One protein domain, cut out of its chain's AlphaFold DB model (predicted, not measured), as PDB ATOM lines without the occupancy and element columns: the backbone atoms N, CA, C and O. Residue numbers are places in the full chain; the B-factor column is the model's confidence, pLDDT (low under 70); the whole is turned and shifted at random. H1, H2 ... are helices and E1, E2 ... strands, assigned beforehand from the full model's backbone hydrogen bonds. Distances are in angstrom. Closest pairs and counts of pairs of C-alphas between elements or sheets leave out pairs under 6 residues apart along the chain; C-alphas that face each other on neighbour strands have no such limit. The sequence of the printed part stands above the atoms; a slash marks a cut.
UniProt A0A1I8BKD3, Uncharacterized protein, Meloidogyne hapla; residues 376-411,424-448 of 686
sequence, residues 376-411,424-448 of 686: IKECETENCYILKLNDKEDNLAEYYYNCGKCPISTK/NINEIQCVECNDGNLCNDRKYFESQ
ATOM      1  N   ILE A 376     -30.844  26.713 -13.483       82.44
ATOM      2  CA  ILE A 376     -29.425  26.493 -13.788       82.44
ATOM      3  C   ILE A 376     -29.254  25.145 -14.485       82.44
ATOM      4  O   ILE A 376     -29.790  24.141 -14.023       82.44
ATOM      5  N   LYS A 377     -28.509  25.125 -15.594       81.12
ATOM      6  CA  LYS A 377     -28.295  23.928 -16.422       81.12
ATOM      7  C   LYS A 377     -26.818  23.557 -16.475       81.12
ATOM      8  O   LYS A 377     -25.964  24.433 -16.598       81.12
ATOM      9  N   GLU A 378     -26.550  22.253 -16.409       82.12
ATOM     10  CA  GLU A 378     -25.229  21.673 -16.658       82.12
ATOM     11  C   GLU A 378     -24.895  21.728 -18.156       82.12
ATOM     12  O   GLU A 378     -25.701  21.347 -19.005       82.12
ATOM     13  N   CYS A 379     -23.696  22.201 -18.469       77.81
ATOM     14  CA  CYS A 379     -23.188  22.412 -19.814       77.81
ATOM     15  C   CYS A 379     -21.840  21.704 -19.984       77.81
ATOM     16  O   CYS A 379     -20.976  21.748 -19.105       77.81
ATOM     17  N   GLU A 380     -21.634  21.088 -21.146       74.88
ATOM     18  CA  GLU A 380     -20.369  20.424 -21.491       74.88
ATOM     19  C   GLU A 380     -19.250  21.424 -21.810       74.88
ATOM     20  O   GLU A 380     -18.072  21.133 -21.617       74.88
ATOM     21  N   THR A 381     -19.613  22.623 -22.275       76.31
ATOM     22  CA  THR A 381     -18.667  23.676 -22.662       76.31
ATOM     23  C   THR A 381     -18.790  24.896 -21.764       76.31
ATOM     24  O   THR A 381     -19.876  25.196 -21.279       76.31
ATOM     25  N   GLU A 382     -17.705  25.658 -21.647       77.56
ATOM     26  CA  GLU A 382     -17.648  26.907 -20.875       77.56
ATOM     27  C   GLU A 382     -18.448  28.077 -21.452       77.56
ATOM     28  O   GLU A 382     -18.587  29.103 -20.792       77.56
ATOM     29  N   ASN A 383     -18.936  27.942 -22.684       83.56
ATOM     30  CA  ASN A 383     -19.668  29.008 -23.349       83.56
ATOM     31  C   ASN A 383     -21.102  29.037 -22.816       83.56
ATOM     32  O   ASN A 383     -21.803  28.021 -22.860       83.56
ATOM     33  N   CYS A 384     -21.539  30.207 -22.365       85.88
ATOM     34  CA  CYS A 384     -22.935  30.494 -22.077       85.88
ATOM     35  C   CYS A 384     -23.381  31.671 -22.940       85.88
ATOM     36  O   CYS A 384     -22.618  32.617 -23.151       85.88
ATOM     37  N   TYR A 385     -24.641  31.667 -23.369       86.69
ATOM     38  CA  TYR A 385     -25.211  32.812 -24.066       86.69
ATOM     39  C   TYR A 385     -26.506  33.295 -23.425       86.69
ATOM     40  O   TYR A 385     -27.230  32.553 -22.751       86.69
ATOM     41  N   ILE A 386     -26.790  34.569 -23.657       86.88
ATOM     42  CA  ILE A 386     -28.065  35.213 -23.372       86.88
ATOM     43  C   ILE A 386     -28.506  35.976 -24.618       86.88
ATOM     44  O   ILE A 386     -27.724  36.714 -25.218       86.88
ATOM     45  N   LEU A 387     -29.766  35.807 -25.002       83.44
ATOM     46  CA  LEU A 387     -30.385  36.537 -26.097       83.44
ATOM     47  C   LEU A 387     -31.657  37.243 -25.642       83.44
ATOM     48  O   LEU A 387     -32.336  36.802 -24.713       83.44
ATOM     49  N   LYS A 388     -31.963  38.355 -26.303       81.81
ATOM     50  CA  LYS A 388     -33.169  39.146 -26.061       81.81
ATOM     51  C   LYS A 388     -34.125  38.980 -27.237       81.81
ATOM     52  O   LYS A 388     -33.792  39.365 -28.359       81.81
ATOM     53  N   LEU A 389     -35.309  38.444 -26.964       76.25
ATOM     54  CA  LEU A 389     -36.425  38.378 -27.902       76.25
ATOM     55  C   LEU A 389     -37.335  39.579 -27.635       76.25
ATOM     56  O   LEU A 389     -37.715  39.847 -26.495       76.25
ATOM     57  N   ASN A 390     -37.642  40.342 -28.683       66.69
ATOM     58  CA  ASN A 390     -38.640  41.402 -28.591       66.69
ATOM     59  C   ASN A 390     -39.971  40.804 -29.029       66.69
ATOM     60  O   ASN A 390     -40.110  40.456 -30.204       66.69
ATOM     61  N   ASP A 391     -40.917  40.681 -28.103       54.53
ATOM     62  CA  ASP A 391     -42.261  40.251 -28.456       54.53
ATOM     63  C   ASP A 391     -42.990  41.378 -29.197       54.53
ATOM     64  O   ASP A 391     -42.891  42.552 -28.816       54.53
ATOM     65  N   LYS A 392     -43.661  41.045 -30.304       53.06
ATOM     66  CA  LYS A 392     -44.272  42.043 -31.203       53.06
ATOM     67  C   LYS A 392     -45.585  42.613 -30.660       53.06
ATOM     68  O   LYS A 392     -46.033  43.628 -31.188       53.06
ATOM     69  N   GLU A 393     -46.172  42.000 -29.633       49.31
ATOM     70  CA  GLU A 393     -47.518  42.344 -29.159       49.31
ATOM     71  C   GLU A 393     -47.542  43.150 -27.844       49.31
ATOM     72  O   GLU A 393     -48.375  44.043 -27.734       49.31
ATOM     73  N   ASP A 394     -46.582  42.977 -26.920       45.75
ATOM     74  CA  ASP A 394     -46.704  43.532 -25.551       45.75
ATOM     75  C   ASP A 394     -45.554  44.439 -25.057       45.75
ATOM     76  O   ASP A 394     -45.533  44.842 -23.894       45.75
ATOM     77  N   ASN A 395     -44.565  44.794 -25.893       52.31
ATOM     78  CA  ASN A 395     -43.375  45.585 -25.489       52.31
ATOM     79  C   ASN A 395     -42.555  45.003 -24.306       52.31
ATOM     80  O   ASN A 395     -41.607  45.639 -23.833       52.31
ATOM     81  N   LEU A 396     -42.864  43.793 -23.837       56.16
ATOM     82  CA  LEU A 396     -42.115  43.084 -22.806       56.16
ATOM     83  C   LEU A 396     -40.962  42.315 -23.455       56.16
ATOM     84  O   LEU A 396     -41.146  41.444 -24.298       56.16
ATOM     85  N   ALA A 397     -39.739  42.678 -23.077       65.12
ATOM     86  CA  ALA A 397     -38.549  41.970 -23.521       65.12
ATOM     87  C   ALA A 397     -38.412  40.637 -22.780       65.12
ATOM     88  O   ALA A 397     -38.257  40.633 -21.555       65.12
ATOM     89  N   GLU A 398     -38.381  39.530 -23.518       78.31
ATOM     90  CA  GLU A 398     -38.077  38.217 -22.959       78.31
ATOM     91  C   GLU A 398     -36.585  37.905 -23.139       78.31
ATOM     92  O   GLU A 398     -36.007  38.102 -24.213       78.31
ATOM     93  N   TYR A 399     -35.940  37.429 -22.073       81.44
ATOM     94  CA  TYR A 399     -34.551  36.981 -22.112       81.44
ATOM     95  C   TYR A 399     -34.499  35.458 -22.131       81.44
ATOM     96  O   TYR A 399     -35.116  34.795 -21.298       81.44
ATOM     97  N   TYR A 400     -33.725  34.914 -23.060       82.56
ATOM     98  CA  TYR A 400     -33.480  33.485 -23.169       82.56
ATOM     99  C   TYR A 400     -32.004  33.195 -22.937       82.56
ATOM    100  O   TYR A 400     -31.130  33.874 -23.475       82.56
ATOM    101  N   TYR A 401     -31.733  32.171 -22.140       86.00
ATOM    102  CA  TYR A 401     -30.405  31.838 -21.649       86.00
ATOM    103  C   TYR A 401     -30.152  30.350 -21.906       86.00
ATOM    104  O   TYR A 401     -31.044  29.535 -21.652       86.00
ATOM    105  N   ASN A 402     -28.979  29.974 -22.420       83.56
ATOM    106  CA  ASN A 402     -28.630  28.560 -22.604       83.56
ATOM    107  C   ASN A 402     -27.111  28.343 -22.677       83.56
ATOM    108  O   ASN A 402     -26.321  29.291 -22.727       83.56
ATOM    109  N   CYS A 403     -26.722  27.068 -22.689       83.50
ATOM    110  CA  CYS A 403     -25.361  26.625 -22.959       83.50
ATOM    111  C   CYS A 403     -24.986  26.875 -24.427       83.50
ATOM    112  O   CYS A 403     -25.801  26.669 -25.327       83.50
ATOM    113  N   GLY A 404     -23.720  27.193 -24.675       80.62
ATOM    114  CA  GLY A 404     -23.127  27.271 -26.004       80.62
ATOM    115  C   GLY A 404     -22.855  28.696 -26.473       80.62
ATOM    116  O   GLY A 404     -22.753  29.636 -25.687       80.62
ATOM    117  N   LYS A 405     -22.703  28.824 -27.789       82.38
ATOM    118  CA  LYS A 405     -22.472  30.089 -28.489       82.38
ATOM    119  C   LYS A 405     -23.782  30.668 -29.004       82.38
ATOM    120  O   LYS A 405     -24.781  29.954 -29.104       82.38
ATOM    121  N   CYS A 406     -23.763  31.941 -29.376       78.12
ATOM    122  CA  CYS A 406     -24.908  32.579 -29.995       78.12
ATOM    123  C   CYS A 406     -25.311  31.828 -31.277       78.12
ATOM    124  O   CYS A 406     -24.452  31.503 -32.103       78.12
ATOM    125  N   PRO A 407     -26.602  31.501 -31.458       65.19
ATOM    126  CA  PRO A 407     -27.042  30.695 -32.588       65.19
ATOM    127  C   PRO A 407     -26.905  31.471 -33.910       65.19
ATOM    128  O   PRO A 407     -27.590  32.464 -34.124       65.19
ATOM    129  N   ILE A 408     -26.037  30.991 -34.812       53.22
ATOM    130  CA  ILE A 408     -25.872  31.503 -36.195       53.22
ATOM    131  C   ILE A 408     -26.690  30.657 -37.197       53.22
ATOM    132  O   ILE A 408     -26.964  31.078 -38.317       53.22
ATOM    133  N   SER A 409     -27.116  29.450 -36.802       48.59
ATOM    134  CA  SER A 409     -27.946  28.554 -37.617       48.59
ATOM    135  C   SER A 409     -28.858  27.689 -36.744       48.59
ATOM    136  O   SER A 409     -28.580  27.464 -35.568       48.59
ATOM    137  N   THR A 410     -29.947  27.213 -37.343       48.41
ATOM    138  CA  THR A 410     -31.154  26.563 -36.792       48.41
ATOM    139  C   THR A 410     -30.970  25.291 -35.948       48.41
ATOM    140  O   THR A 410     -31.956  24.635 -35.623       48.41
ATOM    141  N   LYS A 411     -29.754  24.937 -35.520       47.78
ATOM    142  CA  LYS A 411     -29.510  23.847 -34.555       47.78
ATOM    143  C   LYS A 411     -29.674  24.320 -33.105       47.78
ATOM    144  O   LYS A 411     -28.815  24.073 -32.265       47.78
ATOM    145  N   ASN A 424     -36.272  36.619 -38.079       63.16
ATOM    146  CA  ASN A 424     -34.966  36.678 -38.728       63.16
ATOM    147  C   ASN A 424     -33.873  36.594 -37.652       63.16
ATOM    148  O   ASN A 424     -33.684  37.535 -36.884       63.16
ATOM    149  N   ILE A 425     -33.154  35.470 -37.600       62.12
ATOM    150  CA  ILE A 425     -32.099  35.201 -36.604       62.12
ATOM    151  C   ILE A 425     -31.027  36.303 -36.613       62.12
ATOM    152  O   ILE A 425     -30.476  36.636 -35.567       62.12
ATOM    153  N   ASN A 426     -30.808  36.945 -37.766       58.66
ATOM    154  CA  ASN A 426     -29.865  38.055 -37.913       58.66
ATOM    155  C   ASN A 426     -30.320  39.363 -37.240       58.66
ATOM    156  O   ASN A 426     -29.596  40.349 -37.310       58.66
ATOM    157  N   GLU A 427     -31.515  39.416 -36.647       63.88
ATOM    158  CA  GLU A 427     -32.040  40.592 -35.936       63.88
ATOM    159  C   GLU A 427     -32.037  40.422 -34.410       63.88
ATOM    160  O   GLU A 427     -32.483  41.315 -33.683       63.88
ATOM    161  N   ILE A 428     -31.550  39.281 -33.916       73.44
ATOM    162  CA  ILE A 428     -31.604  38.913 -32.503       73.44
ATOM    163  C   ILE A 428     -30.333  39.369 -31.804       73.44
ATOM    164  O   ILE A 428     -29.223  38.983 -32.163       73.44
ATOM    165  N   GLN A 429     -30.506  40.150 -30.739       78.88
ATOM    166  CA  GLN A 429     -29.393  40.530 -29.883       78.88
ATOM    167  C   GLN A 429     -28.985  39.331 -29.037       78.88
ATOM    168  O   GLN A 429     -29.766  38.878 -28.198       78.88
ATOM    169  N   CYS A 430     -27.759  38.861 -29.223       81.69
ATOM    170  CA  CYS A 430     -27.199  37.766 -28.452       81.69
ATOM    171  C   CYS A 430     -25.806  38.133 -27.940       81.69
ATOM    172  O   CYS A 430     -25.049  38.830 -28.614       81.69
ATOM    173  N   VAL A 431     -25.502  37.691 -26.724       84.44
ATOM    174  CA  VAL A 431     -24.220  37.906 -26.063       84.44
ATOM    175  C   VAL A 431     -23.688  36.574 -25.571       84.44
ATOM    176  O   VAL A 431     -24.385  35.851 -24.859       84.44
ATOM    177  N   GLU A 432     -22.440  36.288 -25.928       86.75
ATOM    178  CA  GLU A 432     -21.663  35.173 -25.397       86.75
ATOM    179  C   GLU A 432     -20.820  35.681 -24.234       86.75
ATOM    180  O   GLU A 432     -20.134  36.696 -24.357       86.75
ATOM    181  N   CYS A 433     -20.852  34.971 -23.114       82.31
ATOM    182  CA  CYS A 433     -19.869  35.150 -22.064       82.31
ATOM    183  C   CYS A 433     -19.007  33.900 -22.000       82.31
ATOM    184  O   CYS A 433     -19.482  32.782 -21.804       82.31
ATOM    185  N   ASN A 434     -17.711  34.122 -22.160       72.12
ATOM    186  CA  ASN A 434     -16.709  33.081 -22.087       72.12
ATOM    187  C   ASN A 434     -15.795  33.495 -20.949       72.12
ATOM    188  O   ASN A 434     -14.762  34.050 -21.269       72.12
ATOM    189  N   ASP A 435     -16.175  33.318 -19.673       61.53
ATOM    190  CA  ASP A 435     -15.280  33.550 -18.506       61.53
ATOM    191  C   ASP A 435     -15.842  33.176 -17.116       61.53
ATOM    192  O   ASP A 435     -15.190  33.435 -16.103       61.53
ATOM    193  N   GLY A 436     -16.983  32.487 -16.999       60.16
ATOM    194  CA  GLY A 436     -17.439  32.053 -15.674       60.16
ATOM    195  C   GLY A 436     -18.689  31.191 -15.674       60.16
ATOM    196  O   GLY A 436     -19.476  31.211 -16.613       60.16
ATOM    197  N   ASN A 437     -18.878  30.451 -14.583       72.12
ATOM    198  CA  ASN A 437     -20.169  29.835 -14.305       72.12
ATOM    199  C   ASN A 437     -21.216  30.934 -14.107       72.12
ATOM    200  O   ASN A 437     -20.947  31.929 -13.435       72.12
ATOM    201  N   LEU A 438     -22.404  30.727 -14.674       78.88
ATOM    202  CA  LEU A 438     -23.562  31.614 -14.549       78.88
ATOM    203  C   LEU A 438     -23.306  33.039 -15.068       78.88
ATOM    204  O   LEU A 438     -23.970  33.979 -14.639       78.88
ATOM    205  N   CYS A 439     -22.357  33.211 -15.995       81.50
ATOM    206  CA  CYS A 439     -21.975  34.528 -16.512       81.50
ATOM    207  C   CYS A 439     -23.047  35.175 -17.404       81.50
ATOM    208  O   CYS A 439     -23.041  36.389 -17.609       81.50
ATOM    209  N   ASN A 440     -23.960  34.374 -17.960       87.19
ATOM    210  CA  ASN A 440     -25.006  34.829 -18.864       87.19
ATOM    211  C   ASN A 440     -26.193  35.334 -18.046       87.19
ATOM    212  O   ASN A 440     -27.228  34.685 -17.955       87.19
ATOM    213  N   ASP A 441     -26.033  36.476 -17.392       86.62
ATOM    214  CA  ASP A 441     -27.112  37.126 -16.658       86.62
ATOM    215  C   ASP A 441     -27.602  38.397 -17.371       86.62
ATOM    216  O   ASP A 441     -27.003  38.912 -18.325       86.62
ATOM    217  N   ARG A 442     -28.742  38.911 -16.905       86.62
ATOM    218  CA  ARG A 442     -29.352  40.120 -17.462       86.62
ATOM    219  C   ARG A 442     -28.452  41.349 -17.308       86.62
ATOM    220  O   ARG A 442     -28.406  42.173 -18.218       86.62
ATOM    221  N   LYS A 443     -27.730  41.478 -16.192       87.12
ATOM    222  CA  LYS A 443     -26.847  42.621 -15.917       87.12
ATOM    223  C   LYS A 443     -25.672  42.645 -16.899       87.12
ATOM    224  O   LYS A 443     -25.317  43.712 -17.395       87.12
ATOM    225  N   TYR A 444     -25.121  41.478 -17.219       86.44
ATOM    226  CA  TYR A 444     -24.066  41.289 -18.200       86.44
ATOM    227  C   TYR A 444     -24.535  41.630 -19.615       86.44
ATOM    228  O   TYR A 444     -23.847  42.352 -20.329       86.44
ATOM    229  N   PHE A 445     -25.728  41.191 -20.025       86.38
ATOM    230  CA  PHE A 445     -26.292  41.602 -21.317       86.38
ATOM    231  C   PHE A 445     -26.561  43.111 -21.374       86.38
ATOM    232  O   PHE A 445     -26.350  43.779 -22.394       86.38
ATOM    233  N   GLU A 446     -27.060  43.678 -20.276       83.69
ATOM    234  CA  GLU A 446     -27.383  45.095 -20.207       83.69
ATOM    235  C   GLU A 446     -26.137  45.986 -20.285       83.69
ATOM    236  O   GLU A 446     -26.231  47.050 -20.903       83.69
ATOM    237  N   SER A 447     -24.978  45.525 -19.804       84.00
ATOM    238  CA  SER A 447     -23.707  46.255 -19.880       84.00
ATOM    239  C   SER A 447     -23.034  46.248 -21.259       84.00
ATOM    240  O   SER A 447     -22.142  47.064 -21.490       84.00
ATOM    241  N   GLN A 448     -23.451  45.385 -22.192       85.75
ATOM    242  CA  GLN A 448     -22.828  45.316 -23.518       85.75
ATOM    243  C   GLN A 448     -23.179  46.516 -24.407       85.75
ATOM    244  O   GLN A 448     -24.339  46.943 -24.487       85.75
TER     245      GLN A 448
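What this domain is: This is residues 376 to 411 and 424 to 448 of the 686 residues of an uncharacterized protein of Meloidogyne hapla (UniProt A0A1I8BKD3). What shape do these atoms make? A small antiparallel sheet of three strands, in the order E3, E2, E4, has the short helix H1 across one face and the short strand E1 near one end of E3. The turn of the hairpin E2 and E3 sticks out at residues 391 to 396. What is it built of? The printed part has 61 residues, with E1, E2, E3, E4 and H1 along the chain; the class is mixed, with 29 residues, under half, in named elements. How large is it? It is compact, with a radius of gyration of the C-alphas of 11.9 A and spans of 35 by 26 by 20 A.

How they stand to each other: Where does the first strand stand? E1, residues 376 to 379, pairs with no named strand. Its closest C-alphas to E3, residues 397 to 403, are those of Cys 379 and Cys 403, 5.7 A apart. How do the others pair? E2, residues 384 to 390, forms an antiparallel hairpin with E3, with N 387 and O 400 within hydrogen-bond range at 2.8 A. E2 is also antiparallel to E4, residues 429 to 433, with N 386 and O 431 within range at 3.0 A. Where is the helix? H1, residues 442 to 447, is on the sheet at a height of 9.2 A and runs across the strands, at 87 degrees to E2 on the local plane. It is only just over E2 and E4, with 3 C-alphas on each; Phe 445 and Val 431 are the closest C-alphas of H1 and E4, 6.4 A apart. Every O i to N i+4 pair in H1 is within hydrogen-bond range.

Where its parts are: Where does the first element begin? E1 begins at C-alpha 376, (-29.425, 26.493, -13.788). Which strands are longest? E2 and E3 each measure 20.2 A from first to last C-alpha, and E4 13.4 A. Where does H1 end? It ends at C-alpha 447, (-23.707, 46.255, -19.880).

The domain as a whole: Is there a cut? Residues 412 to 423 are not printed, and C-alphas 411 and 424 are 14.6 A apart. Where is confidence low? The pLDDT is under 70 in residues 390 to 397, 407 to 411, 424 to 427 and 435 to 436.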